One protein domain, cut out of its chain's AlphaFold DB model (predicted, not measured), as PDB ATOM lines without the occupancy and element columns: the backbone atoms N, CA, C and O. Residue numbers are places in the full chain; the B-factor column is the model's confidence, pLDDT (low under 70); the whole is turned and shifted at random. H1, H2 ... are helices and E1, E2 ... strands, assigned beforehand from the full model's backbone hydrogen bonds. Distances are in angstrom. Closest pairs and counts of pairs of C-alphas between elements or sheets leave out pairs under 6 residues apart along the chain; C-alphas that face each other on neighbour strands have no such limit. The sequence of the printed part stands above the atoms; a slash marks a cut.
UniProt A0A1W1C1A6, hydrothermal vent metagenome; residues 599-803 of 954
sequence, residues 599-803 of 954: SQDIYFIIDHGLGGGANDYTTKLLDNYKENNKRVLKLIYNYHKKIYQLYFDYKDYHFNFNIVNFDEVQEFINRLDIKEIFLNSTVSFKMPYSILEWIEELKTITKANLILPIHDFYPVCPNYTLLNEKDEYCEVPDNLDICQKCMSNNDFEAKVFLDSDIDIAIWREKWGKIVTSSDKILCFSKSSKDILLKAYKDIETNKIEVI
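AT A GLANCE: This is residues 599 to 803 of the 954 residues of a protein of hydrothermal vent metagenome (UniProt A0A1W1C1A6). One twisted sheet of eight strands runs through the domain with helices on both faces, three layers in all: H1 packs on one face, H2 and H3 on the other, and H7 covers E7 and E8 at one edge. H6 runs beside H3, from H4 at its first residues, 760 to 761, to the sheet, which it only grazes with its last residues, 770 to 773; H4 and H5 lie off the sheet. The 205 printed residues hold seven named helices and eight named strands, in the order E1 H1 E2 E3 E4 H2 E5 H3 E6 H4 H5 H6 E7 H7 E8. The mixed sheet runs E4 E3 E2 E1 E5 E6 E7 E8; the class is mixed, and the whole is compact, with a radius of gyration of the C-alphas of 17.0 A and spans of 52 by 38 by 30 A.

HOW THE PARTS SIT: E1, residues 602 to 608, H1, 613 to 627, and E2, 631 to 638, form a strand-helix-strand unit, two parallel neighbour strands with a helix between, its crossover right-handed; N 605 and O 633 are 2.8 A apart. H1 lies over E2 and E1 at a height over the sheet of 9.1 A. E2, E3, residues 643 to 650, and E4, 653 to 659, are a meander of two hairpins, each strand the antiparallel neighbour of the one before; N 634 and O 647 are 2.8 A apart, N 646 and O 657 2.9 A. H2, residues 662 to 669, is on the opposite face from H1, at 9.7 A. E5, residues 674 to 679, H3, 688 to 702, and E6, 705 to 709, form another right-handed unit, with N 677 and O 705 2.8 A apart. H3 is on the same face as H2. H6, residues 760 to 773, touches H3 at a shallow tilt of 20 degrees, the same way, closest at the C-alphas of Glu 696 and Ile 770, 6.4 A. H4, residues 736 to 745, touches residues 760 to 761 of H6 alone, closest at the C-alphas of Gln 740 and Ile 760, 5.8 A. H5, residues 749 to 753, touches no helix. E7, residues 776 to 779, H7, 782 to 791, and E8, 800 to 802, form a right-handed unit; N 801 and O 777 are 2.9 A apart. Every O i to N i+4 pair is within hydrogen-bond range in H1, H2, H3, H4, H6 and H7; H5 has 0 of 1, but 2 of 2 O i to N i+3 pairs.

IN THESE COORDINATES: E1 begins at C-alpha 602, (234.541, 248.890, 424.866), and E8 ends at C-alpha 802, (233.334, 246.314, 399.347). H1 is 21.5 A long, H3 21.2 A, E2 22.6 A and E3 23.1 A.

THE WHOLE: The C-alphas farthest apart, of Asp 652 and Asp 737, are 52.9 A apart. The printed part has no cut; the link from E6 to H4, 26 residues, is long. Residue 640 and residues 755 to 756 are under pLDDT 70.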
ATOM      1  N   SER A 599     235.385 250.247 432.545       95.81
ATOM      2  CA  SER A 599     235.307 250.873 431.227       95.81
ATOM      3  C   SER A 599     233.999 250.524 430.515       95.81
ATOM      4  O   SER A 599     233.682 249.355 430.315       95.81
ATOM      5  N   GLN A 600     233.274 251.555 430.081       93.38
ATOM      6  CA  GLN A 600     232.060 251.429 429.269       93.38
ATOM      7  C   GLN A 600     232.354 251.596 427.778       93.38
ATOM      8  O   GLN A 600     233.352 252.219 427.395       93.38
ATOM      9  N   ASP A 601     231.452 251.121 426.923       95.81
ATOM     10  CA  ASP A 601     231.551 251.272 425.471       95.81
ATOM     11  C   ASP A 601     232.864 250.699 424.876       95.81
ATOM     12  O   ASP A 601     233.538 251.343 424.061       95.81
ATOM     13  N   ILE A 602     233.271 249.496 425.291       97.94
ATOM     14  CA  ILE A 602     234.541 248.890 424.866       97.94
ATOM     15  C   ILE A 602     234.474 248.424 423.405       97.94
ATOM     16  O   ILE A 602     233.544 247.735 422.979       97.94
ATOM     17  N   TYR A 603     235.521 248.759 422.650       98.25
ATOM     18  CA  TYR A 603     235.791 248.261 421.305       98.25
ATOM     19  C   TYR A 603     236.727 247.057 421.402       98.25
ATOM     20  O   TYR A 603     237.933 247.205 421.627       98.25
ATOM     21  N   PHE A 604     236.163 245.858 421.270       98.44
ATOM     22  CA  PHE A 604     236.865 244.600 421.470       98.44
ATOM     23  C   PHE A 604     237.389 244.026 420.151       98.44
ATOM     24  O   PHE A 604     236.624 243.752 419.234       98.44
ATOM     25  N   ILE A 605     238.698 243.822 420.054       97.88
ATOM     26  CA  ILE A 605     239.382 243.321 418.862       97.88
ATOM     27  C   ILE A 605     239.918 241.917 419.132       97.88
ATOM     28  O   ILE A 605     240.667 241.709 420.086       97.88
ATOM     29  N   ILE A 606     239.607 240.970 418.249       97.19
ATOM     30  CA  ILE A 606     240.123 239.596 418.305       97.19
ATOM     31  C   ILE A 606     241.053 239.385 417.118       97.19
ATOM     32  O   ILE A 606     240.643 239.550 415.969       97.19
ATOM     33  N   ASP A 607     242.311 239.047 417.391       93.75
ATOM     34  CA  ASP A 607     243.360 239.009 416.375       93.75
ATOM     35  C   ASP A 607     244.386 237.893 416.638       93.75
ATOM     36  O   ASP A 607     244.508 237.373 417.746       93.75
ATOM     37  N   HIS A 608     245.171 237.536 415.625       87.62
ATOM     38  CA  HIS A 608     246.280 236.588 415.761       87.62
ATOM     39  C   HIS A 608     247.615 237.314 415.974       87.62
ATOM     40  O   HIS A 608     247.778 238.480 415.628       87.62
ATOM     41  N   GLY A 609     248.606 236.616 416.532       78.19
ATOM     42  CA  GLY A 609     249.934 237.176 416.820       78.19
ATOM     43  C   GLY A 609     251.002 236.893 415.758       78.19
ATOM     44  O   GLY A 609     252.181 236.898 416.100       78.19
ATOM     45  N   LEU A 610     250.621 236.563 414.516       73.56
ATOM     46  CA  LEU A 610     251.570 236.051 413.503       73.56
ATOM     47  C   LEU A 610     252.251 237.154 412.671       73.56
ATOM     48  O   LEU A 610     253.253 236.882 412.022       73.56
ATOM     49  N   GLY A 611     251.744 238.387 412.692       70.94
ATOM     50  CA  GLY A 611     252.181 239.468 411.804       70.94
ATOM     51  C   GLY A 611     251.488 239.435 410.434       70.94
ATOM     52  O   GLY A 611     250.667 238.565 410.141       70.94
ATOM     53  N   GLY A 612     251.848 240.381 409.562       71.19
ATOM     54  CA  GLY A 612     251.350 240.468 408.185       71.19
ATOM     55  C   GLY A 612     250.169 241.426 408.000       71.19
ATOM     56  O   GLY A 612     249.792 242.173 408.902       71.19
ATOM     57  N   GLY A 613     249.572 241.399 406.803       73.06
ATOM     58  CA  GLY A 613     248.628 242.433 406.355       73.06
ATOM     59  C   GLY A 613     247.357 242.582 407.203       73.06
ATOM     60  O   GLY A 613     246.843 243.693 407.320       73.06
ATOM     61  N   ALA A 614     246.867 241.503 407.825       79.56
ATOM     62  CA  ALA A 614     245.724 241.561 408.740       79.56
ATOM     63  C   ALA A 614     246.068 242.319 410.038       79.56
ATOM     64  O   ALA A 614     245.291 243.158 410.497       79.56
ATOM     65  N   ASN A 615     247.261 242.100 410.603       83.31
ATOM     66  CA  ASN A 615     247.722 242.835 411.782       83.31
ATOM     67  C   ASN A 615     248.068 244.299 411.455       83.31
ATOM     68  O   ASN A 615     247.821 245.185 412.278       83.31
ATOM     69  N   ASP A 616     248.588 244.576 410.254       79.19
ATOM     70  CA  ASP A 616     248.821 245.949 409.780       79.19
ATOM     71  C   ASP A 616     247.504 246.732 409.686       79.19
ATOM     72  O   ASP A 616     247.444 247.911 410.041       79.19
ATOM     73  N   TYR A 617     246.430 246.073 409.237       83.81
ATOM     74  CA  TYR A 617     245.095 246.666 409.204       83.81
ATOM     75  C   TYR A 617     244.600 247.011 410.611       83.81
ATOM     76  O   TYR A 617     244.181 248.143 410.854       83.81
ATOM     77  N   THR A 618     244.712 246.072 411.557       86.69
ATOM     78  CA  THR A 618     244.353 246.330 412.958       86.69
ATOM     79  C   THR A 618     245.186 247.458 413.564       86.69
ATOM     80  O   THR A 618     244.651 248.258 414.317       86.69
ATOM     81  N   THR A 619     246.472 247.573 413.227       84.62
ATOM     82  CA  THR A 619     247.327 248.665 413.727       84.62
ATOM     83  C   THR A 619     246.779 250.032 413.307       84.62
ATOM     84  O   THR A 619     246.603 250.906 414.148       84.62
ATOM     85  N   LYS A 620     246.380 250.185 412.040       84.50
ATOM     86  CA  LYS A 620     245.742 251.421 411.553       84.50
ATOM     87  C   LYS A 620     244.375 251.677 412.190       84.50
ATOM     88  O   LYS A 620     244.008 252.825 412.428       84.50
ATOM     89  N   LEU A 621     243.606 250.617 412.447       88.75
ATOM     90  CA  LEU A 621     242.331 250.718 413.158       88.75
ATOM     91  C   LEU A 621     242.542 251.232 414.589       88.75
ATOM     92  O   LEU A 621     241.802 252.104 415.037       88.75
ATOM     93  N   LEU A 622     243.572 250.730 415.276       88.56
ATOM     94  CA  LEU A 622     243.959 251.186 416.610       88.56
ATOM     95  C   LEU A 622     244.344 252.665 416.610       88.56
ATOM     96  O   LEU A 622     243.888 253.383 417.491       88.56
ATOM     97  N   ASP A 623     245.111 253.132 415.621       86.25
ATOM     98  CA  ASP A 623     245.468 254.552 415.499       86.25
ATOM     99  C   ASP A 623     244.211 255.432 415.398       86.25
ATOM    100  O   ASP A 623     244.048 256.383 416.161       86.25
ATOM    101  N   ASN A 624     243.254 255.050 414.544       88.31
ATOM    102  CA  ASN A 624     241.969 255.745 414.442       88.31
ATOM    103  C   ASN A 624     241.187 255.711 415.767       88.31
ATOM    104  O   ASN A 624     240.581 256.705 416.170       88.31
ATOM    105  N   TYR A 625     241.176 254.571 416.460       91.50
ATOM    106  CA  TYR A 625     240.439 254.424 417.715       91.50
ATOM    107  C   TYR A 625     241.043 255.290 418.822       91.50
ATOM    108  O   TYR A 625     240.294 255.929 419.563       91.50
ATOM    109  N   LYS A 626     242.374 255.395 418.859       86.31
ATOM    110  CA  LYS A 626     243.115 256.294 419.748       86.31
ATOM    111  C   LYS A 626     242.808 257.759 419.467       86.31
ATOM    112  O   LYS A 626     242.469 258.484 420.395       86.31
ATOM    113  N   GLU A 627     242.839 258.181 418.202       87.88
ATOM    114  CA  GLU A 627     242.489 259.556 417.800       87.88
ATOM    115  C   GLU A 627     241.072 259.960 418.239       87.88
ATOM    116  O   GLU A 627     240.814 261.127 418.526       87.88
ATOM    117  N   ASN A 628     240.157 258.991 418.335       89.94
ATOM    118  CA  ASN A 628     238.774 259.197 418.762       89.94
ATOM    119  C   ASN A 628     238.530 258.876 420.250       89.94
ATOM    120  O   ASN A 628     237.374 258.772 420.659       89.94
ATOM    121  N   ASN A 629     239.587 258.711 421.060       89.94
ATOM    122  CA  ASN A 629     239.512 258.373 422.489       89.94
ATOM    123  C   ASN A 629     238.612 257.161 422.796       89.94
ATOM    124  O   ASN A 629     237.898 257.139 423.801       89.94
ATOM    125  N   LYS A 630     238.611 256.150 421.924       94.88
ATOM    126  CA  LYS A 630     237.868 254.909 422.159       94.88
ATOM    127  C   LYS A 630     238.588 254.042 423.193       94.88
ATOM    128  O   LYS A 630     239.815 254.016 423.235       94.88
ATOM    129  N   ARG A 631     237.818 253.299 423.993       96.62
ATOM    130  CA  ARG A 631     238.341 252.291 424.928       96.62
ATOM    131  C   ARG A 631     238.568 251.001 424.164       96.62
ATOM    132  O   ARG A 631     237.597 250.377 423.735       96.62
ATOM    133  N   VAL A 632     239.823 250.629 423.944       97.38
ATOM    134  CA  VAL A 632     240.147 249.474 423.107       97.38
ATOM    135  C   VAL A 632     240.663 248.325 423.948       97.38
ATOM    136  O   VAL A 632     241.604 248.482 424.720       97.38
ATOM    137  N   LEU A 633     240.076 247.150 423.737       97.88
ATOM    138  CA  LEU A 633     240.545 245.895 424.300       97.88
ATOM    139  C   LEU A 633     240.918 244.957 423.153       97.88
ATOM    140  O   LEU A 633     240.094 244.691 422.287       97.88
ATOM    141  N   LYS A 634     242.146 244.446 423.122       96.88
ATOM    142  CA  LYS A 634     242.621 243.526 422.086       96.88
ATOM    143  C   LYS A 634     243.022 242.188 422.695       96.88
ATOM    144  O   LYS A 634     243.878 242.147 423.574       96.88
ATOM    145  N   LEU A 635     242.453 241.104 422.177       96.56
ATOM    146  CA  LEU A 635     242.813 239.728 422.501       96.56
ATOM    147  C   LEU A 635     243.654 239.128 421.372       96.56
ATOM    148  O   LEU A 635     243.212 239.065 420.225       96.56
ATOM    149  N   ILE A 636     244.852 238.652 421.713       92.88
ATOM    150  CA  ILE A 636     245.733 237.903 420.813       92.88
ATOM    151  C   ILE A 636     246.026 236.530 421.405       92.88
ATOM    152  O   ILE A 636     246.454 236.438 422.549       92.88
ATOM    153  N   TYR A 637     245.899 235.461 420.620       88.06
ATOM    154  CA  TYR A 637     246.423 234.154 421.024       88.06
ATOM    155  C   TYR A 637     247.836 233.920 420.471       88.06
ATOM    156  O   TYR A 637     248.045 233.805 419.256       88.06
ATOM    157  N   ASN A 638     248.812 233.822 421.378       80.94
ATOM    158  CA  ASN A 638     250.187 233.463 421.057       80.94
ATOM    159  C   ASN A 638     250.321 231.936 421.024       80.94
ATOM    160  O   ASN A 638     250.488 231.285 422.058       80.94
ATOM    161  N   TYR A 639     250.277 231.373 419.818       73.69
ATOM    162  CA  TYR A 639     250.327 229.927 419.599       73.69
ATOM    163  C   TYR A 639     251.587 229.262 420.183       73.69
ATOM    164  O   TYR A 639     251.490 228.199 420.790       73.69
ATOM    165  N   HIS A 640     252.759 229.898 420.057       67.69
ATOM    166  CA  HIS A 640     254.027 229.325 420.522       67.69
ATOM    167  C   HIS A 640     254.103 229.233 422.045       67.69
ATOM    168  O   HIS A 640     254.528 228.214 422.582       67.69
ATOM    169  N   LYS A 641     253.662 230.287 422.735       72.00
ATOM    170  CA  LYS A 641     253.633 230.331 424.200       72.00
ATOM    171  C   LYS A 641     252.388 229.655 424.787       72.00
ATOM    172  O   LYS A 641     252.363 229.402 425.984       72.00
ATOM    173  N   LYS A 642     251.381 229.346 423.958       80.25
ATOM    174  CA  LYS A 642     250.064 228.822 424.364       80.25
ATOM    175  C   LYS A 642     249.384 229.715 425.410       80.25
ATOM    176  O   LYS A 642     248.800 229.221 426.369       80.25
ATOM    177  N   ILE A 643     249.481 231.030 425.213       86.56
ATOM    178  CA  ILE A 643     248.898 232.047 426.096       86.56
ATOM    179  C   ILE A 643     248.022 233.007 425.299       86.56
ATOM    180  O   ILE A 643     248.326 233.356 424.154       86.56
ATOM    181  N   TYR A 644     246.960 233.471 425.937       92.00
ATOM    182  CA  TYR A 644     246.163 234.608 425.515       92.00
ATOM    183  C   TYR A 644     246.796 235.883 426.054       92.00
ATOM    184  O   TYR A 644     247.204 235.953 427.209       92.00
ATOM    185  N   GLN A 645     246.893 236.893 425.207       92.94
ATOM    186  CA  GLN A 645     247.444 238.192 425.541       92.94
ATOM    187  C   GLN A 645     246.341 239.229 425.404       92.94
ATOM    188  O   GLN A 645     245.772 239.391 424.322       92.94
ATOM    189  N   LEU A 646     246.050 239.913 426.501       95.62
ATOM    190  CA  LEU A 646     245.060 240.973 426.562       95.62
ATOM    191  C   LEU A 646     245.782 242.315 426.588       95.62
ATOM    192  O   LEU A 646     246.656 242.516 427.427       95.62
ATOM    193  N   TYR A 647     245.419 243.223 425.689       94.50
ATOM    194  CA  TYR A 647     245.954 244.580 425.632       94.50
ATOM    195  C   TYR A 647     244.810 245.568 425.797       94.50
ATOM    196  O   TYR A 647     243.824 245.479 425.071       94.50
ATOM    197  N   PHE A 648     244.948 246.506 426.723       96.12
ATOM    198  CA  PHE A 648     243.980 247.577 426.922       96.12
ATOM    199  C   PHE A 648     244.633 248.928 426.656       96.12
ATOM    200  O   PHE A 648     245.763 249.156 427.092       96.12
ATOM    201  N   ASP A 649     243.928 249.797 425.938       94.44
ATOM    202  CA  ASP A 649     244.402 251.122 425.553       94.44
ATOM    203  C   ASP A 649     243.264 252.142 425.667       94.44
ATOM    204  O   ASP A 649     242.225 252.009 425.011       94.44
ATOM    205  N   TYR A 650     243.452 253.138 426.535       94.62
ATOM    206  CA  TYR A 650     242.530 254.255 426.706       94.62
ATOM    207  C   TYR A 650     243.192 255.422 427.448       94.62
ATOM    208  O   TYR A 650     243.613 255.252 428.589       94.62
ATOM    209  N   LYS A 651     243.217 256.629 426.860       90.38
ATOM    210  CA  LYS A 651     243.894 257.807 427.448       90.38
ATOM    211  C   LYS A 651     245.334 257.437 427.857       90.38
ATOM    212  O   LYS A 651     246.080 256.958 427.012       90.38
ATOM    213  N   ASP A 652     245.687 257.604 429.132       87.88
ATOM    214  CA  ASP A 652     247.000 257.263 429.699       87.88
ATOM    215  C   ASP A 652     247.086 255.806 430.211       87.88
ATOM    216  O   ASP A 652     248.109 255.381 430.758       87.88
ATOM    217  N   TYR A 653     246.014 255.020 430.066       91.88
ATOM    218  CA  TYR A 653     245.934 253.635 430.524       91.88
ATOM    219  C   TYR A 653     246.334 252.670 429.406       91.88
ATOM    220  O   TYR A 653     245.571 252.418 428.473       91.88
ATOM    221  N   HIS A 654     247.530 252.093 429.539       92.25
ATOM    222  CA  HIS A 654     248.072 251.095 428.615       92.25
ATOM    223  C   HIS A 654     248.483 249.842 429.388       92.25
ATOM    224  O   HIS A 654     249.505 249.832 430.080       92.25
ATOM    225  N   PHE A 655     247.682 248.783 429.296       91.88
ATOM    226  CA  PHE A 655     247.887 247.555 430.068       91.88
ATOM    227  C   PHE A 655     248.091 246.349 429.165       91.88
ATOM    228  O   PHE A 655     247.557 246.282 428.058       91.88
ATOM    229  N   ASN A 656     248.843 245.373 429.668       91.44
ATOM    230  CA  ASN A 656     248.983 244.069 429.049       91.44
ATOM    231  C   ASN A 656     248.921 242.959 430.104       91.44
ATOM    232  O   ASN A 656     249.414 243.124 431.219       91.44
ATOM    233  N   PHE A 657     248.306 241.838 429.741       91.00
ATOM    234  CA  PHE A 657     248.191 240.661 430.598       91.00
ATOM    235  C   PHE A 657     248.374 239.395 429.778       91.00
ATOM    236  O   PHE A 657     247.894 239.315 428.646       91.00
ATOM    237  N   ASN A 658     249.028 238.397 430.368       91.94
ATOM    238  CA  ASN A 658     249.048 237.044 429.833       91.94
ATOM    239  C   ASN A 658     248.073 236.177 430.638       91.94
ATOM    240  O   ASN A 658     248.093 236.196 431.865       91.94
ATOM    241  N   ILE A 659     247.241 235.405 429.950       91.56
ATOM    242  CA  ILE A 659     246.251 234.498 430.535       91.56
ATOM    243  C   ILE A 659     246.432 233.137 429.863       91.56
ATOM    244  O   ILE A 659     246.560 233.050 428.642       91.56
ATOM    245  N   VAL A 660     246.481 232.058 430.640       88.75
ATOM    246  CA  VAL A 660     246.735 230.711 430.094       88.75
ATOM    247  C   VAL A 660     245.444 230.058 429.610       88.75
ATOM    248  O   VAL A 660     245.409 229.464 428.531       88.75
ATOM    249  N   ASN A 661     244.375 230.177 430.396       88.69
ATOM    250  CA  ASN A 661     243.131 229.454 430.162       88.69
ATOM    251  C   ASN A 661     242.127 230.315 429.395       88.69
ATOM    252  O   ASN A 661     241.895 231.471 429.735       88.69
ATOM    253  N   PHE A 662     241.506 229.736 428.367       91.12
ATOM    254  CA  PHE A 662     240.509 230.442 427.564       91.12
ATOM    255  C   PHE A 662     239.239 230.748 428.365       91.12
ATOM    256  O   PHE A 662     238.750 231.867 428.295       91.12
ATOM    257  N   ASP A 663     238.775 229.809 429.192       92.69
ATOM    258  CA  ASP A 663     237.582 229.988 430.031       92.69
ATOM    259  C   ASP A 663     237.694 231.230 430.933       92.69
ATOM    260  O   ASP A 663     236.730 231.967 431.102       92.69
ATOM    261  N   GLU A 664     238.891 231.524 431.452       93.25
ATOM    262  CA  GLU A 664     239.151 232.736 432.241       93.25
ATOM    263  C   GLU A 664     239.024 234.016 431.404       93.25
ATOM    264  O   GLU A 664     238.461 235.009 431.865       93.25
ATOM    265  N   VAL A 665     239.512 233.990 430.159       94.62
ATOM    266  CA  VAL A 665     239.337 235.095 429.204       94.62
ATOM    267  C   VAL A 665     237.849 235.329 428.940       94.62
ATOM    268  O   VAL A 665     237.404 236.476 428.960       94.62
ATOM    269  N   GLN A 666     237.083 234.255 428.726       94.62
ATOM    270  CA  GLN A 666     235.641 234.326 428.483       94.62
ATOM    271  C   GLN A 666     234.903 234.900 429.696       94.62
ATOM    272  O   GLN A 666     234.182 235.883 429.557       94.62
ATOM    273  N   GLU A 667     235.121 234.334 430.886       92.56
ATOM    274  CA  GLU A 667     234.493 234.774 432.137       92.56
ATOM    275  C   GLU A 667     234.769 236.258 432.428       92.56
ATOM    276  O   GLU A 667     233.864 236.976 432.853       92.56
ATOM    277  N   PHE A 668     235.993 236.739 432.181       95.06
ATOM    278  CA  PHE A 668     236.351 238.142 432.399       95.06
ATOM    279  C   PHE A 668     235.728 239.078 431.361       95.06
ATOM    280  O   PHE A 668     235.114 240.075 431.731       95.06
ATOM    281  N   ILE A 669     235.835 238.756 430.069       96.50
ATOM    282  CA  ILE A 669     235.305 239.616 428.999       96.50
ATOM    283  C   ILE A 669     233.770 239.637 429.001       96.50
ATOM    284  O   ILE A 669     233.184 240.672 428.699       96.50
ATOM    285  N   ASN A 670     233.108 238.558 429.427       94.44
ATOM    286  CA  ASN A 670     231.650 238.518 429.585       94.44
ATOM    287  C   ASN A 670     231.125 239.499 430.657       94.44
ATOM    288  O   ASN A 670     229.929 239.785 430.677       94.44
ATOM    289  N   ARG A 671     231.989 240.014 431.546       92.00
ATOM    290  CA  ARG A 671     231.644 241.039 432.552       92.00
ATOM    291  C   ARG A 671     231.776 242.470 432.018       92.00
ATOM    292  O   ARG A 671     231.451 243.408 432.741       92.00
ATOM    293  N   LEU A 672     232.279 242.646 430.796       95.69
ATOM    294  CA  LEU A 672     232.579 243.948 430.211       95.69
ATOM    295  C   LEU A 672     231.414 244.494 429.387       95.69
ATOM    296  O   LEU A 672     230.687 243.753 428.725       95.69
ATOM    297  N   ASP A 673     231.291 245.818 429.373       95.56
ATOM    298  CA  ASP A 673     230.365 246.531 428.497       95.56
ATOM    299  C   ASP A 673     230.976 246.680 427.095       95.56
ATOM    300  O   ASP A 673     231.696 247.635 426.794       95.56
ATOM    301  N   ILE A 674     230.746 245.675 426.246       98.25
ATOM    302  CA  ILE A 674     231.260 245.636 424.873       98.25
ATOM    303  C   ILE A 674     230.267 246.303 423.918       98.25
ATOM    304  O   ILE A 674     229.148 245.832 423.730       98.25
ATOM    305  N   LYS A 675     230.717 247.360 423.240       97.81
ATOM    306  CA  LYS A 675     229.942 248.076 422.216       97.81
ATOM    307  C   LYS A 675     230.133 247.500 420.820       97.81
ATOM    308  O   LYS A 675     229.202 247.469 420.016       97.81
ATOM    309  N   GLU A 676     231.355 247.084 420.510       98.38
ATOM    310  CA  GLU A 676     231.733 246.585 419.192       98.38
ATOM    311  C   GLU A 676     232.696 245.410 419.330       98.38
ATOM    312  O   GLU A 676     233.622 245.451 420.136       98.38
ATOM    313  N   ILE A 677     232.488 244.383 418.508       98.62
ATOM    314  CA  ILE A 677     233.397 243.257 418.340       98.62
ATOM    315  C   ILE A 677     233.968 243.344 416.927       98.62
ATOM    316  O   ILE A 677     233.248 243.211 415.939       98.62
ATOM    317  N   PHE A 678     235.274 243.546 416.826       98.00
ATOM    318  CA  PHE A 678     236.019 243.517 415.578       98.00
ATOM    319  C   PHE A 678     236.772 242.186 415.475       98.00
ATOM    320  O   PHE A 678     237.845 242.001 416.061       98.00
ATOM    321  N   LEU A 679     236.190 241.232 414.747       97.62
ATOM    322  CA  LEU A 679     236.756 239.895 414.568       97.62
ATOM    323  C   LEU A 679     237.755 239.903 413.408       97.62
ATOM    324  O   LEU A 679     237.401 239.587 412.278       97.62
ATOM    325  N   ASN A 680     239.004 240.284 413.683       95.12
ATOM    326  CA  ASN A 680     240.026 240.454 412.652       95.12
ATOM    327  C   ASN A 680     240.454 239.114 412.041       95.12
ATOM    328  O   ASN A 680     240.353 238.919 410.833       95.12
ATOM    329  N   SER A 681     240.949 238.189 412.868       92.00
ATOM    330  CA  SER A 681     241.297 236.829 412.440       92.00
ATOM    331  C   SER A 681     241.607 235.926 413.634       92.00
ATOM    332  O   SER A 681     242.189 236.350 414.633       92.00
ATOM    333  N   THR A 682     241.230 234.653 413.508       92.56
ATOM    334  CA  THR A 682     241.428 233.604 414.520       92.56
ATOM    335  C   THR A 682     242.363 232.491 414.046       92.56
ATOM    336  O   THR A 682     242.427 231.441 414.676       92.56
ATOM    337  N   VAL A 683     243.132 232.703 412.971       88.75
ATOM    338  CA  VAL A 683     243.923 231.644 412.307       88.75
ATOM    339  C   VAL A 683     244.898 230.896 413.231       88.75
ATOM    340  O   VAL A 683     245.145 229.709 413.028       88.75
ATOM    341  N   SER A 684     245.438 231.564 414.258       85.19
ATOM    342  CA  SER A 684     246.365 230.955 415.224       85.19
ATOM    343  C   SER A 684     245.674 230.289 416.416       85.19
ATOM    344  O   SER A 684     246.356 229.639 417.212       85.19
ATOM    345  N   PHE A 685     244.360 230.473 416.591       88.12
ATOM    346  CA  PHE A 685     243.631 229.998 417.764       88.12
ATOM    347  C   PHE A 685     243.498 228.482 417.728       88.12
ATOM    348  O   PHE A 685     242.981 227.889 416.785       88.12
ATOM    349  N   LYS A 686     243.936 227.863 418.821       81.31
ATOM    350  CA  LYS A 686     244.034 226.411 418.960       81.31
ATOM    351  C   LYS A 686     242.677 225.699 418.865       81.31
ATOM    352  O   LYS A 686     242.597 224.606 418.314       81.31
ATOM    353  N   MET A 687     241.627 226.313 419.415       85.19
ATOM    354  CA  MET A 687     240.257 225.788 419.475       85.19
ATOM    355  C   MET A 687     239.313 226.697 418.668       85.19
ATOM    356  O   MET A 687     238.582 227.498 419.254       85.19
ATOM    357  N   PRO A 688     239.328 226.613 417.324       88.38
ATOM    358  CA  PRO A 688     238.610 227.550 416.457       88.38
ATOM    359  C   PRO A 688     237.089 227.507 416.643       88.38
ATOM    360  O   PRO A 688     236.434 228.526 416.486       88.38
ATOM    361  N   TYR A 689     236.498 226.369 417.011       91.25
ATOM    362  CA  TYR A 689     235.050 226.312 417.237       91.25
ATOM    363  C   TYR A 689     234.634 227.016 418.526       91.25
ATOM    364  O   TYR A 689     233.689 227.795 418.500       91.25
ATOM    365  N   SER A 690     235.371 226.806 419.619       91.25
ATOM    366  CA  SER A 690     235.059 227.402 420.921       91.25
ATOM    367  C   SER A 690     235.128 228.928 420.888       91.25
ATOM    368  O   SER A 690     234.259 229.589 421.444       91.25
ATOM    369  N   ILE A 691     236.121 229.501 420.193       93.75
ATOM    370  CA  ILE A 691     236.218 230.960 420.033       93.75
ATOM    371  C   ILE A 691     235.037 231.517 419.218       93.75
ATOM    372  O   ILE A 691     234.496 232.552 419.589       93.75
ATOM    373  N   LEU A 692     234.595 230.836 418.153       95.56
ATOM    374  CA  LEU A 692     233.459 231.293 417.338       95.56
ATOM    375  C   LEU A 692     232.132 231.191 418.104       95.56
ATOM    376  O   LEU A 692     231.357 232.139 418.095       95.56
ATOM    377  N   GLU A 693     231.891 230.076 418.799       95.50
ATOM    378  CA  GLU A 693     230.701 229.903 419.647       95.50
ATOM    379  C   GLU A 693     230.619 230.991 420.722       95.50
ATOM    380  O   GLU A 693     229.568 231.595 420.924       95.50
ATOM    381  N   TRP A 694     231.751 231.298 421.355       96.88
ATOM    382  CA  TRP A 694     231.818 232.350 422.358       96.88
ATOM    383  C   TRP A 694     231.585 233.751 421.785       96.88
ATOM    384  O   TRP A 694     230.916 234.554 422.423       96.88
ATOM    385  N   ILE A 695     232.087 234.067 420.588       97.62
ATOM    386  CA  ILE A 695     231.837 235.375 419.955       97.62
ATOM    387  C   ILE A 695     230.343 235.564 419.656       97.62
ATOM    388  O   ILE A 695     229.809 236.656 419.856       97.62
ATOM    389  N   GLU A 696     229.663 234.512 419.196       95.88
ATOM    390  CA  GLU A 696     228.214 234.522 418.960       95.88
ATOM    391  C   GLU A 696     227.433 234.757 420.266       95.88
ATOM    392  O   GLU A 696     226.526 235.597 420.319       95.88
ATOM    393  N   GLU A 697     227.818 234.063 421.340       96.19
ATOM    394  CA  GLU A 697     227.253 234.255 422.677       96.19
ATOM    395  C   GLU A 697     227.502 235.681 423.192       96.19
ATOM    396  O   GLU A 697     226.561 236.367 423.594       96.19
ATOM    397  N   LEU A 698     228.745 236.161 423.108       96.75
ATOM    398  CA  LEU A 698     229.147 237.487 423.564       96.75
ATOM    399  C   LEU A 698     228.356 238.576 422.839       96.75
ATOM    400  O   LEU A 698     227.814 239.468 423.491       96.75
ATOM    401  N   LYS A 699     228.213 238.479 421.510       96.06
ATOM    402  CA  LYS A 699     227.363 239.384 420.722       96.06
ATOM    403  C   LYS A 699     225.915 239.352 421.215       96.06
ATOM    404  O   LYS A 699     225.283 240.397 421.317       96.06
ATOM    405  N   THR A 700     225.378 238.175 421.530       94.62
ATOM    406  CA  THR A 700     223.988 238.029 421.988       94.62
ATOM    407  C   THR A 700     223.762 238.679 423.356       94.62
ATOM    408  O   THR A 700     222.772 239.389 423.539       94.62
ATOM    409  N   ILE A 701     224.686 238.473 424.298       94.31
ATOM    410  CA  ILE A 701     224.614 239.018 425.662       94.31
ATOM    411  C   ILE A 701     224.780 240.542 425.650       94.31
ATOM    412  O   ILE A 701     223.986 241.258 426.259       94.31
ATOM    413  N   THR A 702     225.785 241.040 424.928       95.38
ATOM    414  CA  THR A 702     226.162 242.466 424.919       95.38
ATOM    415  C   THR A 702     225.369 243.293 423.909       95.38
ATOM    416  O   THR A 702     225.274 244.509 424.039       95.38
ATOM    417  N   LYS A 703     224.775 242.644 422.899       96.31
ATOM    418  CA  LYS A 703     224.193 243.283 421.705       96.31
ATOM    419  C   LYS A 703     225.205 244.141 420.933       96.31
ATOM    420  O   LYS A 703     224.809 245.077 420.238       96.31
ATOM    421  N   ALA A 704     226.493 243.815 421.046       97.75
ATOM    422  CA  ALA A 704     227.569 244.531 420.380       97.75
ATOM    423  C   ALA A 704     227.456 244.479 418.850       97.75
ATOM    424  O   ALA A 704     227.028 243.480 418.256       97.75
ATOM    425  N   ASN A 705     227.932 245.548 418.211       98.06
ATOM    426  CA  ASN A 705     228.097 245.608 416.765       98.06
ATOM    427  C   ASN A 705     229.238 244.667 416.334       98.06
ATOM    428  O   ASN A 705     230.385 244.885 416.714       98.06
ATOM    429  N   LEU A 706     228.951 243.621 415.560       98.44
ATOM    430  CA  LEU A 706     229.942 242.651 415.087       98.44
ATOM    431  C   LEU A 706     230.410 243.017 413.675       98.44
ATOM    432  O   LEU A 706     229.620 242.992 412.725       98.44
ATOM    433  N   ILE A 707     231.702 243.317 413.543       98.19
ATOM    434  CA  ILE A 707     232.365 243.638 412.278       98.19
ATOM    435  C   ILE A 707     233.328 242.510 411.900       98.19
ATOM    436  O   ILE A 707     234.221 242.161 412.674       98.19
ATOM    437  N   LEU A 708     233.168 241.984 410.685       97.62
ATOM    438  CA  LEU A 708     233.979 240.899 410.136       97.62
ATOM    439  C   LEU A 708     234.702 241.335 408.848       97.62
ATOM    440  O   LEU A 708     234.092 241.353 407.773       97.62
ATOM    441  N   PRO A 709     235.994 241.688 408.903       96.19
ATOM    442  CA  PRO A 709     236.814 241.832 407.706       96.19
ATOM    443  C   PRO A 709     237.211 240.479 407.097       96.19
ATOM    444  O   PRO A 709     237.651 239.562 407.785       96.19
ATOM    445  N   ILE A 710     237.125 240.370 405.771       94.88
ATOM    446  CA  ILE A 710     237.538 239.189 405.002       94.88
ATOM    447  C   ILE A 710     238.945 239.428 404.446       94.88
ATOM    448  O   ILE A 710     239.127 239.758 403.272       94.88
ATOM    449  N   HIS A 711     239.952 239.324 405.320       90.50
ATOM    450  CA  HIS A 711     241.367 239.472 404.944       90.50
ATOM    451  C   HIS A 711     241.870 238.314 404.080       90.50
ATOM    452  O   HIS A 711     242.686 238.512 403.182       90.50
ATOM    453  N   ASP A 712     241.342 237.125 404.325       91.94
ATOM    454  CA  ASP A 712     241.595 235.893 403.595       91.94
ATOM    455  C   ASP A 712     240.330 235.017 403.648       91.94
ATOM    456  O   ASP A 712     239.282 235.444 404.142       91.94
ATOM    457  N   PHE A 713     240.399 233.796 403.115       95.12
ATOM    458  CA  PHE A 713     239.254 232.887 403.085       95.12
ATOM    459  C   PHE A 713     239.241 231.857 404.216       95.12
ATOM    460  O   PHE A 713     238.585 230.823 404.077       95.12
ATOM    461  N   TYR A 714     239.900 232.134 405.345       94.56
ATOM    462  CA  TYR A 714     239.825 231.288 406.538       94.56
ATOM    463  C   TYR A 714     238.384 231.037 407.011       94.56
ATOM    464  O   TYR A 714     238.072 229.886 407.331       94.56
ATOM    465  N   PRO A 715     237.455 232.022 406.957       95.75
ATOM    466  CA  PRO A 715     236.048 231.749 407.230       95.75
ATOM    467  C   PRO A 715     235.462 230.657 406.327       95.75
ATOM    468  O   PRO A 715     234.782 229.758 406.803       95.75
ATOM    469  N   VAL A 716     235.804 230.659 405.035       96.19
ATOM    470  CA  VAL A 716     235.274 229.713 404.039       96.19
ATOM    471  C   VAL A 716     235.894 228.316 404.167       96.19
ATOM    472  O   VAL A 716     235.211 227.309 403.940       96.19
ATOM    473  N   CYS A 717     237.193 228.245 404.470       94.12
ATOM    474  CA  CYS A 717     237.967 227.009 404.547       94.12
ATOM    475  C   CYS A 717     239.224 227.209 405.412       94.12
ATOM    476  O   CYS A 717     239.919 228.206 405.217       94.12
ATOM    477  N   PRO A 718     239.621 226.237 406.259       91.44
ATOM    478  CA  PRO A 718     240.888 226.308 406.993       91.44
ATOM    479  C   PRO A 718     242.105 226.499 406.081       91.44
ATOM    480  O   PRO A 718     243.067 227.165 406.459       91.44
ATOM    481  N   ASN A 719     242.064 225.947 404.861       91.50
ATOM    482  CA  ASN A 719     242.993 226.343 403.812       91.50
ATOM    483  C   ASN A 719     242.521 227.663 403.184       91.50
ATOM    484  O   ASN A 719     241.864 227.662 402.141       91.50
ATOM    485  N   TYR A 720     242.889 228.780 403.813       91.12
ATOM    486  CA  TYR A 720     242.489 230.133 403.411       91.12
ATOM    487  C   TYR A 720     242.957 230.541 402.006       91.12
ATOM    488  O   TYR A 720     242.513 231.561 401.484       91.12
ATOM    489  N   THR A 721     243.835 229.751 401.376       92.38
ATOM    490  CA  THR A 721     244.238 229.960 399.979       92.38
ATOM    491  C   THR A 721     243.248 229.399 398.961       92.38
ATOM    492  O   THR A 721     243.304 229.749 397.786       92.38
ATOM    493  N   LEU A 722     242.332 228.527 399.402       95.00
ATOM    494  CA  LEU A 722     241.375 227.811 398.554       95.00
ATOM    495  C   LEU A 722     242.032 226.994 397.427       95.00
ATOM    496  O   LEU A 722     241.392 226.689 396.422       95.00
ATOM    497  N   LEU A 723     243.298 226.612 397.598       93.56
ATOM    498  CA  LEU A 723     243.985 225.684 396.708       93.56
ATOM    499  C   LEU A 723     243.630 224.239 397.081       93.56
ATOM    500  O   LEU A 723     243.548 223.894 398.263       93.56
ATOM    501  N   ASN A 724     243.399 223.387 396.086       92.31
ATOM    502  CA  ASN A 724     243.170 221.960 396.296       92.31
ATOM    503  C   ASN A 724     244.498 221.199 396.512       92.31
ATOM    504  O   ASN A 724     245.572 221.794 396.557       92.31
ATOM    505  N   GLU A 725     244.445 219.874 396.656       88.56
ATOM    506  CA  GLU A 725     245.628 219.022 396.851       88.56
ATOM    507  C   GLU A 725     246.585 218.974 395.642       88.56
ATOM    508  O   GLU A 725     247.667 218.400 395.739       88.56
ATOM    509  N   LYS A 726     246.182 219.558 394.509       89.25
ATOM    510  CA  LYS A 726     246.980 219.727 393.287       89.25
ATOM    511  C   LYS A 726     247.456 221.171 393.090       89.25
ATOM    512  O   LYS A 726     247.927 221.503 392.009       89.25
ATOM    513  N   ASP A 727     247.300 222.022 394.106       88.88
ATOM    514  CA  ASP A 727     247.602 223.456 394.060       88.88
ATOM    515  C   ASP A 727     246.773 224.249 393.034       88.88
ATOM    516  O   ASP A 727     247.177 225.318 392.583       88.88
ATOM    517  N   GLU A 728     245.581 223.770 392.682       91.56
ATOM    518  CA  GLU A 728     244.654 224.493 391.810       91.56
ATOM    519  C   GLU A 728     243.601 225.215 392.656       91.56
ATOM    520  O   GLU A 728     243.049 224.639 393.599       91.56
ATOM    521  N   TYR A 729     243.270 226.460 392.306       94.06
ATOM    522  CA  TYR A 729     242.156 227.171 392.931       94.06
ATOM    523  C   TYR A 729     240.850 226.381 392.757       94.06
ATOM    524  O   TYR A 729     240.402 226.129 391.639       94.06
ATOM    525  N   CYS A 730     240.245 225.966 393.872       94.06
ATOM    526  CA  CYS A 730     239.142 225.004 393.876       94.06
ATOM    527  C   CYS A 730     237.779 225.617 393.536       94.06
ATOM    528  O   CYS A 730     236.794 224.889 393.419       94.06
ATOM    529  N   GLU A 731     237.712 226.947 393.433       93.62
ATOM    530  CA  GLU A 731     236.491 227.710 393.165       93.62
ATOM    531  C   GLU A 731     235.362 227.455 394.176       93.62
ATOM    532  O   GLU A 731     234.206 227.708 393.862       93.62
ATOM    533  N   VAL A 732     235.662 226.987 395.394       95.19
ATOM    534  CA  VAL A 732     234.679 226.718 396.464       95.19
ATOM    535  C   VAL A 732     233.548 225.782 395.992       95.19
ATOM    536  O   VAL A 732     232.443 226.240 395.693       95.19
ATOM    537  N   PRO A 733     233.785 224.457 395.920       94.38
ATOM    538  CA  PRO A 733     232.764 223.503 395.493       94.38
ATOM    539  C   PRO A 733     231.500 223.559 396.370       94.38
ATOM    540  O   PRO A 733     231.594 223.671 397.599       94.38
ATOM    541  N   ASP A 734     230.323 223.419 395.746       90.12
ATOM    542  CA  ASP A 734     229.041 223.282 396.461       90.12
ATOM    543  C   ASP A 734     228.966 221.956 397.239       90.12
ATOM    544  O   ASP A 734     228.348 221.882 398.299       90.12
ATOM    545  N   ASN A 735     229.606 220.899 396.725       93.62
ATOM    546  CA  ASN A 735     229.632 219.593 397.375       93.62
ATOM    547  C   ASN A 735     230.714 219.546 398.472       93.62
ATOM    548  O   ASN A 735     231.918 219.555 398.187       93.62
ATOM    549  N   LEU A 736     230.275 219.449 399.728       94.00
ATOM    550  CA  LEU A 736     231.147 219.388 400.902       94.00
ATOM    551  C   LEU A 736     231.980 218.103 400.977       94.00
ATOM    552  O   LEU A 736     233.092 218.160 401.497       94.00
ATOM    553  N   ASP A 737     231.538 216.989 400.385       94.00
ATOM    554  CA  ASP A 737     232.319 215.744 400.347       94.00
ATOM    555  C   ASP A 737     233.617 215.923 399.549       94.00
ATOM    556  O   ASP A 737     234.672 215.397 399.918       94.00
ATOM    557  N   ILE A 738     233.565 216.718 398.470       94.69
ATOM    558  CA  ILE A 738     234.754 217.089 397.687       94.69
ATOM    559  C   ILE A 738     235.716 217.885 398.571       94.69
ATOM    560  O   ILE A 738     236.915 217.604 398.594       94.69
ATOM    561  N   CYS A 739     235.190 218.847 399.333       93.94
ATOM    562  CA  CYS A 739     235.993 219.676 400.226       93.94
ATOM    563  C   CYS A 739     236.611 218.853 401.371       93.94
ATOM    564  O   CYS A 739     237.796 219.006 401.659       93.94
ATOM    565  N   GLN A 740     235.855 217.930 401.974       93.50
ATOM    566  CA  GLN A 740     236.337 217.072 403.059       93.50
ATOM    567  C   GLN A 740     237.443 216.125 402.581       93.50
ATOM    568  O   GLN A 740     238.465 215.944 403.255       93.50
ATOM    569  N   LYS A 741     237.281 215.557 401.377       92.50
ATOM    570  CA  LYS A 741     238.310 214.731 400.736       92.50
ATOM    571  C   LYS A 741     239.567 215.546 400.435       92.50
ATOM    572  O   LYS A 741     240.667 215.084 400.733       92.50
ATOM    573  N   CYS A 742     239.406 216.753 399.892       91.56
ATOM    574  CA  CYS A 742     240.510 217.674 399.647       91.56
ATOM    575  C   CYS A 742     241.273 217.967 400.945       91.56
ATOM    576  O   CYS A 742     242.473 217.733 401.006       91.56
ATOM    577  N   MET A 743     240.592 218.365 402.023       87.94
ATOM    578  CA  MET A 743     241.232 218.659 403.315       87.94
ATOM    579  C   MET A 743     242.011 217.482 403.913       87.94
ATOM    580  O   MET A 743     243.055 217.677 404.542       87.94
ATOM    581  N   SER A 744     241.509 216.262 403.714       86.38
ATOM    582  CA  SER A 744     242.183 215.038 404.161       86.38
ATOM    583  C   SER A 744     243.505 214.814 403.418       86.38
ATOM    584  O   SER A 744     244.484 214.381 404.026       86.38
ATOM    585  N   ASN A 745     243.540 215.155 402.128       86.38
ATOM    586  CA  ASN A 745     244.676 214.927 401.233       86.38
ATOM    587  C   ASN A 745     245.621 216.130 401.104       86.38
ATOM    588  O   ASN A 745     246.746 215.969 400.642       86.38
ATOM    589  N   ASN A 746     245.169 217.321 401.488       83.00
ATOM    590  CA  ASN A 746     245.903 218.569 401.346       83.00
ATOM    591  C   ASN A 746     246.723 218.875 402.612       83.00
ATOM    592  O   ASN A 746     246.286 218.635 403.749       83.00
ATOM    593  N   ASP A 747     247.920 219.415 402.401       78.75
ATOM    594  CA  ASP A 747     248.849 219.841 403.441       78.75
ATOM    595  C   ASP A 747     248.999 221.367 403.399       78.75
ATOM    596  O   ASP A 747     249.817 221.922 402.668       78.75
ATOM    597  N   PHE A 748     248.129 222.047 404.149       79.44
ATOM    598  CA  PHE A 748     248.015 223.505 404.177       79.44
ATOM    599  C   PHE A 748     248.533 224.092 405.493       79.44
ATOM    600  O   PHE A 748     248.498 223.453 406.542       79.44
ATOM    601  N   GLU A 749     248.965 225.353 405.446       72.12
ATOM    602  CA  GLU A 749     249.689 226.031 406.529       72.12
ATOM    603  C   GLU A 749     248.914 226.078 407.854       72.12
ATOM    604  O   GLU A 749     249.447 225.705 408.900       72.12
ATOM    605  N   ALA A 750     247.627 226.443 407.814       73.00
ATOM    606  CA  ALA A 750     246.810 226.560 409.022       73.00
ATOM    607  C   ALA A 750     246.656 225.239 409.799       73.00
ATOM    608  O   ALA A 750     246.337 225.261 410.984       73.00
ATOM    609  N   LYS A 751     246.921 224.084 409.169       79.12
ATOM    610  CA  LYS A 751     246.844 222.760 409.805       79.12
ATOM    611  C   LYS A 751     247.801 222.622 410.990       79.12
ATOM    612  O   LYS A 751     247.511 221.856 411.900       79.12
ATOM    613  N   VAL A 752     248.900 223.383 411.007       72.88
ATOM    614  CA  VAL A 752     249.856 223.421 412.126       72.88
ATOM    615  C   VAL A 752     249.213 223.989 413.395       72.88
ATOM    616  O   VAL A 752     249.551 223.564 414.498       72.88
ATOM    617  N   PHE A 753     248.262 224.915 413.262       74.12
ATOM    618  CA  PHE A 753     247.642 225.593 414.402       74.12
ATOM    619  C   PHE A 753     246.445 224.841 414.996       74.12
ATOM    620  O   PHE A 753     245.930 225.233 416.042       74.12
ATOM    621  N   LEU A 754     246.012 223.759 414.345       73.75
ATOM    622  CA  LEU A 754     244.778 223.049 414.652       73.75
ATOM    623  C   LEU A 754     245.065 221.742 415.400       73.75
ATOM    624  O   LEU A 754     245.841 220.902 414.954       73.75
ATOM    625  N   ASP A 755     244.394 221.556 416.533       65.12
ATOM    626  CA  ASP A 755     244.626 220.434 417.455       65.12
ATOM    627  C   ASP A 755     243.851 219.149 417.103       65.12
ATOM    628  O   ASP A 755     244.093 218.078 417.673       65.12
ATOM    629  N   SER A 756     242.902 219.248 416.172       65.19
ATOM    630  CA  SER A 756     241.994 218.174 415.777       65.19
ATOM    631  C   SER A 756     241.718 218.190 414.279       65.19
ATOM    632  O   SER A 756     241.824 219.230 413.626       65.19
ATOM    633  N   ASP A 757     241.300 217.040 413.749       71.88
ATOM    634  CA  ASP A 757     240.773 216.963 412.391       71.88
ATOM    635  C   ASP A 757     239.567 217.905 412.255       71.88
ATOM    636  O   ASP A 757     238.662 217.912 413.093       71.88
ATOM    637  N   ILE A 758     239.585 218.734 411.211       81.69
ATOM    638  CA  ILE A 758     238.486 219.641 410.890       81.69
ATOM    639  C   ILE A 758     237.499 218.917 409.978       81.69
ATOM    640  O   ILE A 758     237.883 218.226 409.030       81.69
ATOM    641  N   ASP A 759     236.220 219.120 410.261       90.81
ATOM    642  CA  ASP A 759     235.116 218.772 409.381       90.81
ATOM    643  C   ASP A 759     234.660 220.055 408.679       90.81
ATOM    644  O   ASP A 759     234.322 221.041 409.337       90.81
ATOM    645  N   ILE A 760     234.692 220.074 407.347       93.00
ATOM    646  CA  ILE A 760     234.371 221.273 406.567       93.00
ATOM    647  C   ILE A 760     232.900 221.685 406.689       93.00
ATOM    648  O   ILE A 760     232.591 222.871 406.565       93.00
ATOM    649  N   ALA A 761     231.991 220.736 406.932       94.00
ATOM    650  CA  ALA A 761     230.584 221.040 407.136       94.00
ATOM    651  C   ALA A 761     230.399 221.768 408.468       94.00
ATOM    652  O   ALA A 761     229.781 222.830 408.492       94.00
ATOM    653  N   ILE A 762     231.027 221.269 409.538       94.12
ATOM    654  CA  ILE A 762     231.034 221.947 410.844       94.12
ATOM    655  C   ILE A 762     231.727 223.310 410.731       94.12
ATOM    656  O   ILE A 762     231.222 224.304 411.247       94.12
ATOM    657  N   TRP A 763     232.850 223.391 410.010       94.56
ATOM    658  CA  TRP A 763     233.573 224.644 409.781       94.56
ATOM    659  C   TRP A 763     232.686 225.713 409.146       94.56
ATOM    660  O   TRP A 763     232.555 226.816 409.684       94.56
ATOM    661  N   ARG A 764     232.040 225.376 408.021       94.94
ATOM    662  CA  ARG A 764     231.128 226.293 407.335       94.94
ATOM    663  C   ARG A 764     229.883 226.579 408.170       94.94
ATOM    664  O   ARG A 764     229.425 227.710 408.150       94.94
ATOM    665  N   GLU A 765     229.364 225.632 408.947       95.25
ATOM    666  CA  GLU A 765     228.246 225.900 409.859       95.25
ATOM    667  C   GLU A 765     228.616 226.966 410.907       95.25
ATOM    668  O   GLU A 765     227.900 227.957 411.062       95.25
ATOM    669  N   LYS A 766     229.750 226.799 411.604       95.88
ATOM    670  CA  LYS A 766     230.185 227.708 412.678       95.88
ATOM    671  C   LYS A 766     230.523 229.100 412.156       95.88
ATOM    672  O   LYS A 766     230.037 230.089 412.696       95.88
ATOM    673  N   TRP A 767     231.286 229.190 411.069       96.75
ATOM    674  CA  TRP A 767     231.543 230.480 410.429       96.75
ATOM    675  C   TRP A 767     230.282 231.089 409.819       96.75
ATOM    676  O   TRP A 767     230.105 232.299 409.900       96.75
ATOM    677  N   GLY A 768     229.371 230.279 409.280       96.31
ATOM    678  CA  GLY A 768     228.090 230.745 408.751       96.31
ATOM    679  C   GLY A 768     227.257 231.484 409.801       96.31
ATOM    680  O   GLY A 768     226.682 232.526 409.492       96.31
ATOM    681  N   LYS A 769     227.254 231.020 411.059       95.88
ATOM    682  CA  LYS A 769     226.599 231.724 412.181       95.88
ATOM    683  C   LYS A 769     227.217 233.097 412.443       95.88
ATOM    684  O   LYS A 769     226.492 234.082 412.573       95.88
ATOM    685  N   ILE A 770     228.544 233.190 412.443       97.25
ATOM    686  CA  ILE A 770     229.272 234.455 412.623       97.25
ATOM    687  C   ILE A 770     229.019 235.416 411.464       97.25
ATOM    688  O   ILE A 770     228.713 236.585 411.676       97.25
ATOM    689  N   VAL A 771     229.092 234.925 410.230       96.50
ATOM    690  CA  VAL A 771     228.866 235.730 409.030       96.50
ATOM    691  C   VAL A 771     227.431 236.271 409.000       96.50
ATOM    692  O   VAL A 771     227.235 237.464 408.799       96.50
ATOM    693  N   THR A 772     226.423 235.437 409.264       94.56
ATOM    694  CA  THR A 772     225.010 235.861 409.264       94.56
ATOM    695  C   THR A 772     224.684 236.825 410.409       94.56
ATOM    696  O   THR A 772     223.904 237.766 410.227       94.56
ATOM    697  N   SER A 773     225.290 236.613 411.582       94.31
ATOM    698  CA  SER A 773     225.118 237.484 412.752       94.31
ATOM    699  C   SER A 773     225.969 238.755 412.704       94.31
ATOM    700  O   SER A 773     225.744 239.654 413.509       94.31
ATOM    701  N   SER A 774     226.920 238.882 411.777       97.00
ATOM    702  CA  SER A 774     227.701 240.111 411.609       97.00
ATOM    703  C   SER A 774     226.792 241.261 411.180       97.00
ATOM    704  O   SER A 774     225.953 241.100 410.297       97.00
ATOM    705  N   ASP A 775     226.963 242.435 411.779       97.69
ATOM    706  CA  ASP A 775     226.229 243.640 411.369       97.69
ATOM    707  C   ASP A 775     226.894 244.292 410.153       97.69
ATOM    708  O   ASP A 775     226.235 244.941 409.339       97.69
ATOM    709  N   LYS A 776     228.209 244.085 410.014       98.00
ATOM    710  CA  LYS A 776     229.004 244.583 408.898       98.00
ATOM    711  C   LYS A 776     230.081 243.583 408.490       98.00
ATOM    712  O   LYS A 776     230.876 243.142 409.315       98.00
ATOM    713  N   ILE A 777     230.156 243.278 407.200       98.19
ATOM    714  CA  ILE A 777     231.189 242.425 406.606       98.19
ATOM    715  C   ILE A 777     232.002 243.278 405.632       98.19
ATOM    716  O   ILE A 777     231.437 243.893 404.727       98.19
ATOM    717  N   LEU A 778     233.322 243.332 405.816       96.56
ATOM    718  CA  LEU A 778     234.219 244.118 404.967       96.56
ATOM    719  C   LEU A 778     234.925 243.198 403.970       96.56
ATOM    720  O   LEU A 778     235.762 242.384 404.349       96.56
ATOM    721  N   CYS A 779     234.613 243.347 402.688       96.00
ATOM    722  CA  CYS A 779     235.309 242.677 401.593       96.00
ATOM    723  C   CYS A 779     236.250 243.670 400.895       96.00
ATOM    724  O   CYS A 779     235.901 244.833 400.711       96.00
ATOM    725  N   PHE A 780     237.430 243.233 400.455       92.69
ATOM    726  CA  PHE A 780     238.444 244.134 399.871       92.69
ATOM    727  C   PHE A 780     238.504 244.098 398.332       92.69
ATOM    728  O   PHE A 780     239.315 244.788 397.705       92.69
ATOM    729  N   SER A 781     237.617 243.310 397.723       93.44
ATOM    730  CA  SER A 781     237.392 243.185 396.278       93.44
ATOM    731  C   SER A 781     236.004 242.606 396.005       93.44
ATOM    732  O   SER A 781     235.441 241.914 396.865       93.44
ATOM    733  N   LYS A 782     235.448 242.832 394.810       93.75
ATOM    734  CA  LYS A 782     234.218 242.153 394.386       93.75
ATOM    735  C   LYS A 782     234.417 240.636 394.348       93.75
ATOM    736  O   LYS A 782     233.543 239.911 394.806       93.75
ATOM    737  N   SER A 783     235.592 240.166 393.925       93.88
ATOM    738  CA  SER A 783     235.940 238.741 393.958       93.88
ATOM    739  C   SER A 783     235.811 238.136 395.365       93.88
ATOM    740  O   SER A 783     235.163 237.103 395.524       93.88
ATOM    741  N   SER A 784     236.336 238.799 396.404       95.12
ATOM    742  CA  SER A 784     236.196 238.310 397.788       95.12
ATOM    743  C   SER A 784     234.740 238.246 398.264       95.12
ATOM    744  O   SER A 784     234.362 237.288 398.938       95.12
ATOM    745  N   LYS A 785     233.901 239.206 397.847       96.00
ATOM    746  CA  LYS A 785     232.454 239.188 398.102       96.00
ATOM    747  C   LYS A 785     231.775 238.010 397.404       96.00
ATOM    748  O   LYS A 785     231.004 237.295 398.038       96.00
ATOM    749  N   ASP A 786     232.056 237.797 396.123       95.25
ATOM    750  CA  ASP A 786     231.417 236.745 395.327       95.25
ATOM    751  C   ASP A 786     231.794 235.343 395.847       95.25
ATOM    752  O   ASP A 786     230.941 234.461 395.942       95.25
ATOM    753  N   ILE A 787     233.049 235.150 396.267       95.94
ATOM    754  CA  ILE A 787     233.527 233.904 396.888       95.94
ATOM    755  C   ILE A 787     232.838 233.657 398.236       95.94
ATOM    756  O   ILE A 787     232.398 232.535 398.502       95.94
ATOM    757  N   LEU A 788     232.694 234.694 399.067       96.44
ATOM    758  CA  LEU A 788     231.982 234.593 400.341       96.44
ATOM    759  C   LEU A 788     230.507 234.205 400.131       96.44
ATOM    760  O   LEU A 788     230.019 233.287 400.785       96.44
ATOM    761  N   LEU A 789     229.820 234.844 399.177       95.69
ATOM    762  CA  LEU A 789     228.425 234.539 398.827       95.69
ATOM    763  C   LEU A 789     228.254 233.137 398.226       95.69
ATOM    764  O   LEU A 789     227.208 232.511 398.392       95.69
ATOM    765  N   LYS A 790     229.283 232.614 397.547       95.12
ATOM    766  CA  LYS A 790     229.284 231.228 397.069       95.12
ATOM    767  C   LYS A 790     229.336 230.232 398.229       95.12
ATOM    768  O   LYS A 790     228.647 229.216 398.186       95.12
ATOM    769  N   ALA A 791     230.123 230.529 399.263       95.38
ATOM    770  CA  ALA A 791     230.221 229.696 400.459       95.38
ATOM    771  C   ALA A 791     228.970 229.783 401.353       95.38
ATOM    772  O   ALA A 791     228.568 228.775 401.935       95.38
ATOM    773  N   TYR A 792     228.350 230.963 401.432       95.44
ATOM    774  CA  TYR A 792     227.237 231.266 402.330       95.44
ATOM    775  C   TYR A 792     226.117 231.988 401.577       95.44
ATOM    776  O   TYR A 792     226.186 233.189 401.313       95.44
ATOM    777  N   LYS A 793     225.061 231.246 401.243       89.50
ATOM    778  CA  LYS A 793     223.968 231.736 400.389       89.50
ATOM    779  C   LYS A 793     222.954 232.607 401.137       89.50
ATOM    780  O   LYS A 793     222.257 233.391 400.502       89.50
ATOM    781  N   ASP A 794     222.917 232.505 402.464       87.81
ATOM    782  CA  ASP A 794     221.929 233.176 403.320       87.81
ATOM    783  C   ASP A 794     222.381 234.563 403.818       87.81
ATOM    784  O   ASP A 794     221.688 235.191 404.617       87.81
ATOM    785  N   ILE A 795     223.535 235.073 403.362       91.25
ATOM    786  CA  ILE A 795     224.014 236.400 403.773       91.25
ATOM    787  C   ILE A 795     223.136 237.496 403.159       91.25
ATOM    788  O   ILE A 795     222.988 237.606 401.940       91.25
ATOM    789  N   GLU A 796     222.651 238.403 404.000       91.06
ATOM    790  CA  GLU A 796     222.037 239.652 403.559       91.06
ATOM    791  C   GLU A 796     223.076 240.568 402.882       91.06
ATOM    792  O   GLU A 796     223.969 241.132 403.517       91.06
ATOM    793  N   THR A 797     222.969 240.740 401.563       91.44
ATOM    794  CA  THR A 797     223.983 241.457 400.764       91.44
ATOM    795  C   THR A 797     224.198 242.931 401.139       91.44
ATOM    796  O   THR A 797     225.260 243.469 400.829       91.44
ATOM    797  N   ASN A 798     223.241 243.578 401.816       93.25
ATOM    798  CA  ASN A 798     223.354 244.942 402.353       93.25
ATOM    799  C   ASN A 798     224.293 245.047 403.566       93.25
ATOM    800  O   ASN A 798     224.717 246.153 403.887       93.25
ATOM    801  N   LYS A 799     224.640 243.926 404.213       95.25
ATOM    802  CA  LYS A 799     225.639 243.876 405.293       95.25
ATOM    803  C   LYS A 799     227.078 243.841 404.768       95.25
ATOM    804  O   LYS A 799     228.010 244.093 405.526       95.25
ATOM    805  N   ILE A 800     227.275 243.529 403.481       97.12
ATOM    806  CA  ILE A 800     228.601 243.436 402.857       97.12
ATOM    807  C   ILE A 800     228.979 244.774 402.220       97.12
ATOM    808  O   ILE A 800     228.381 245.190 401.225       97.12
ATOM    809  N   GLU A 801     230.046 245.390 402.720       96.75
ATOM    810  CA  GLU A 801     230.680 246.556 402.109       96.75
ATOM    811  C   GLU A 801     231.962 246.137 401.379       96.75
ATOM    812  O   GLU A 801     232.831 245.480 401.954       96.75
ATOM    813  N   VAL A 802     232.093 246.520 400.105       94.38
ATOM    814  CA  VAL A 802     233.334 246.314 399.347       94.38
ATOM    815  C   VAL A 802     234.178 247.580 399.453       94.38
ATOM    816  O   VAL A 802     233.846 248.594 398.841       94.38
ATOM    817  N   ILE A 803     235.269 247.516 400.215       90.06
ATOM    818  CA  ILE A 803     236.200 248.624 400.449       90.06
ATOM    819  C   ILE A 803     237.568 248.237 399.882       90.06
ATOM    820  O   ILE A 803     238.390 247.653 400.587       90.06
TER     821      ILE A 803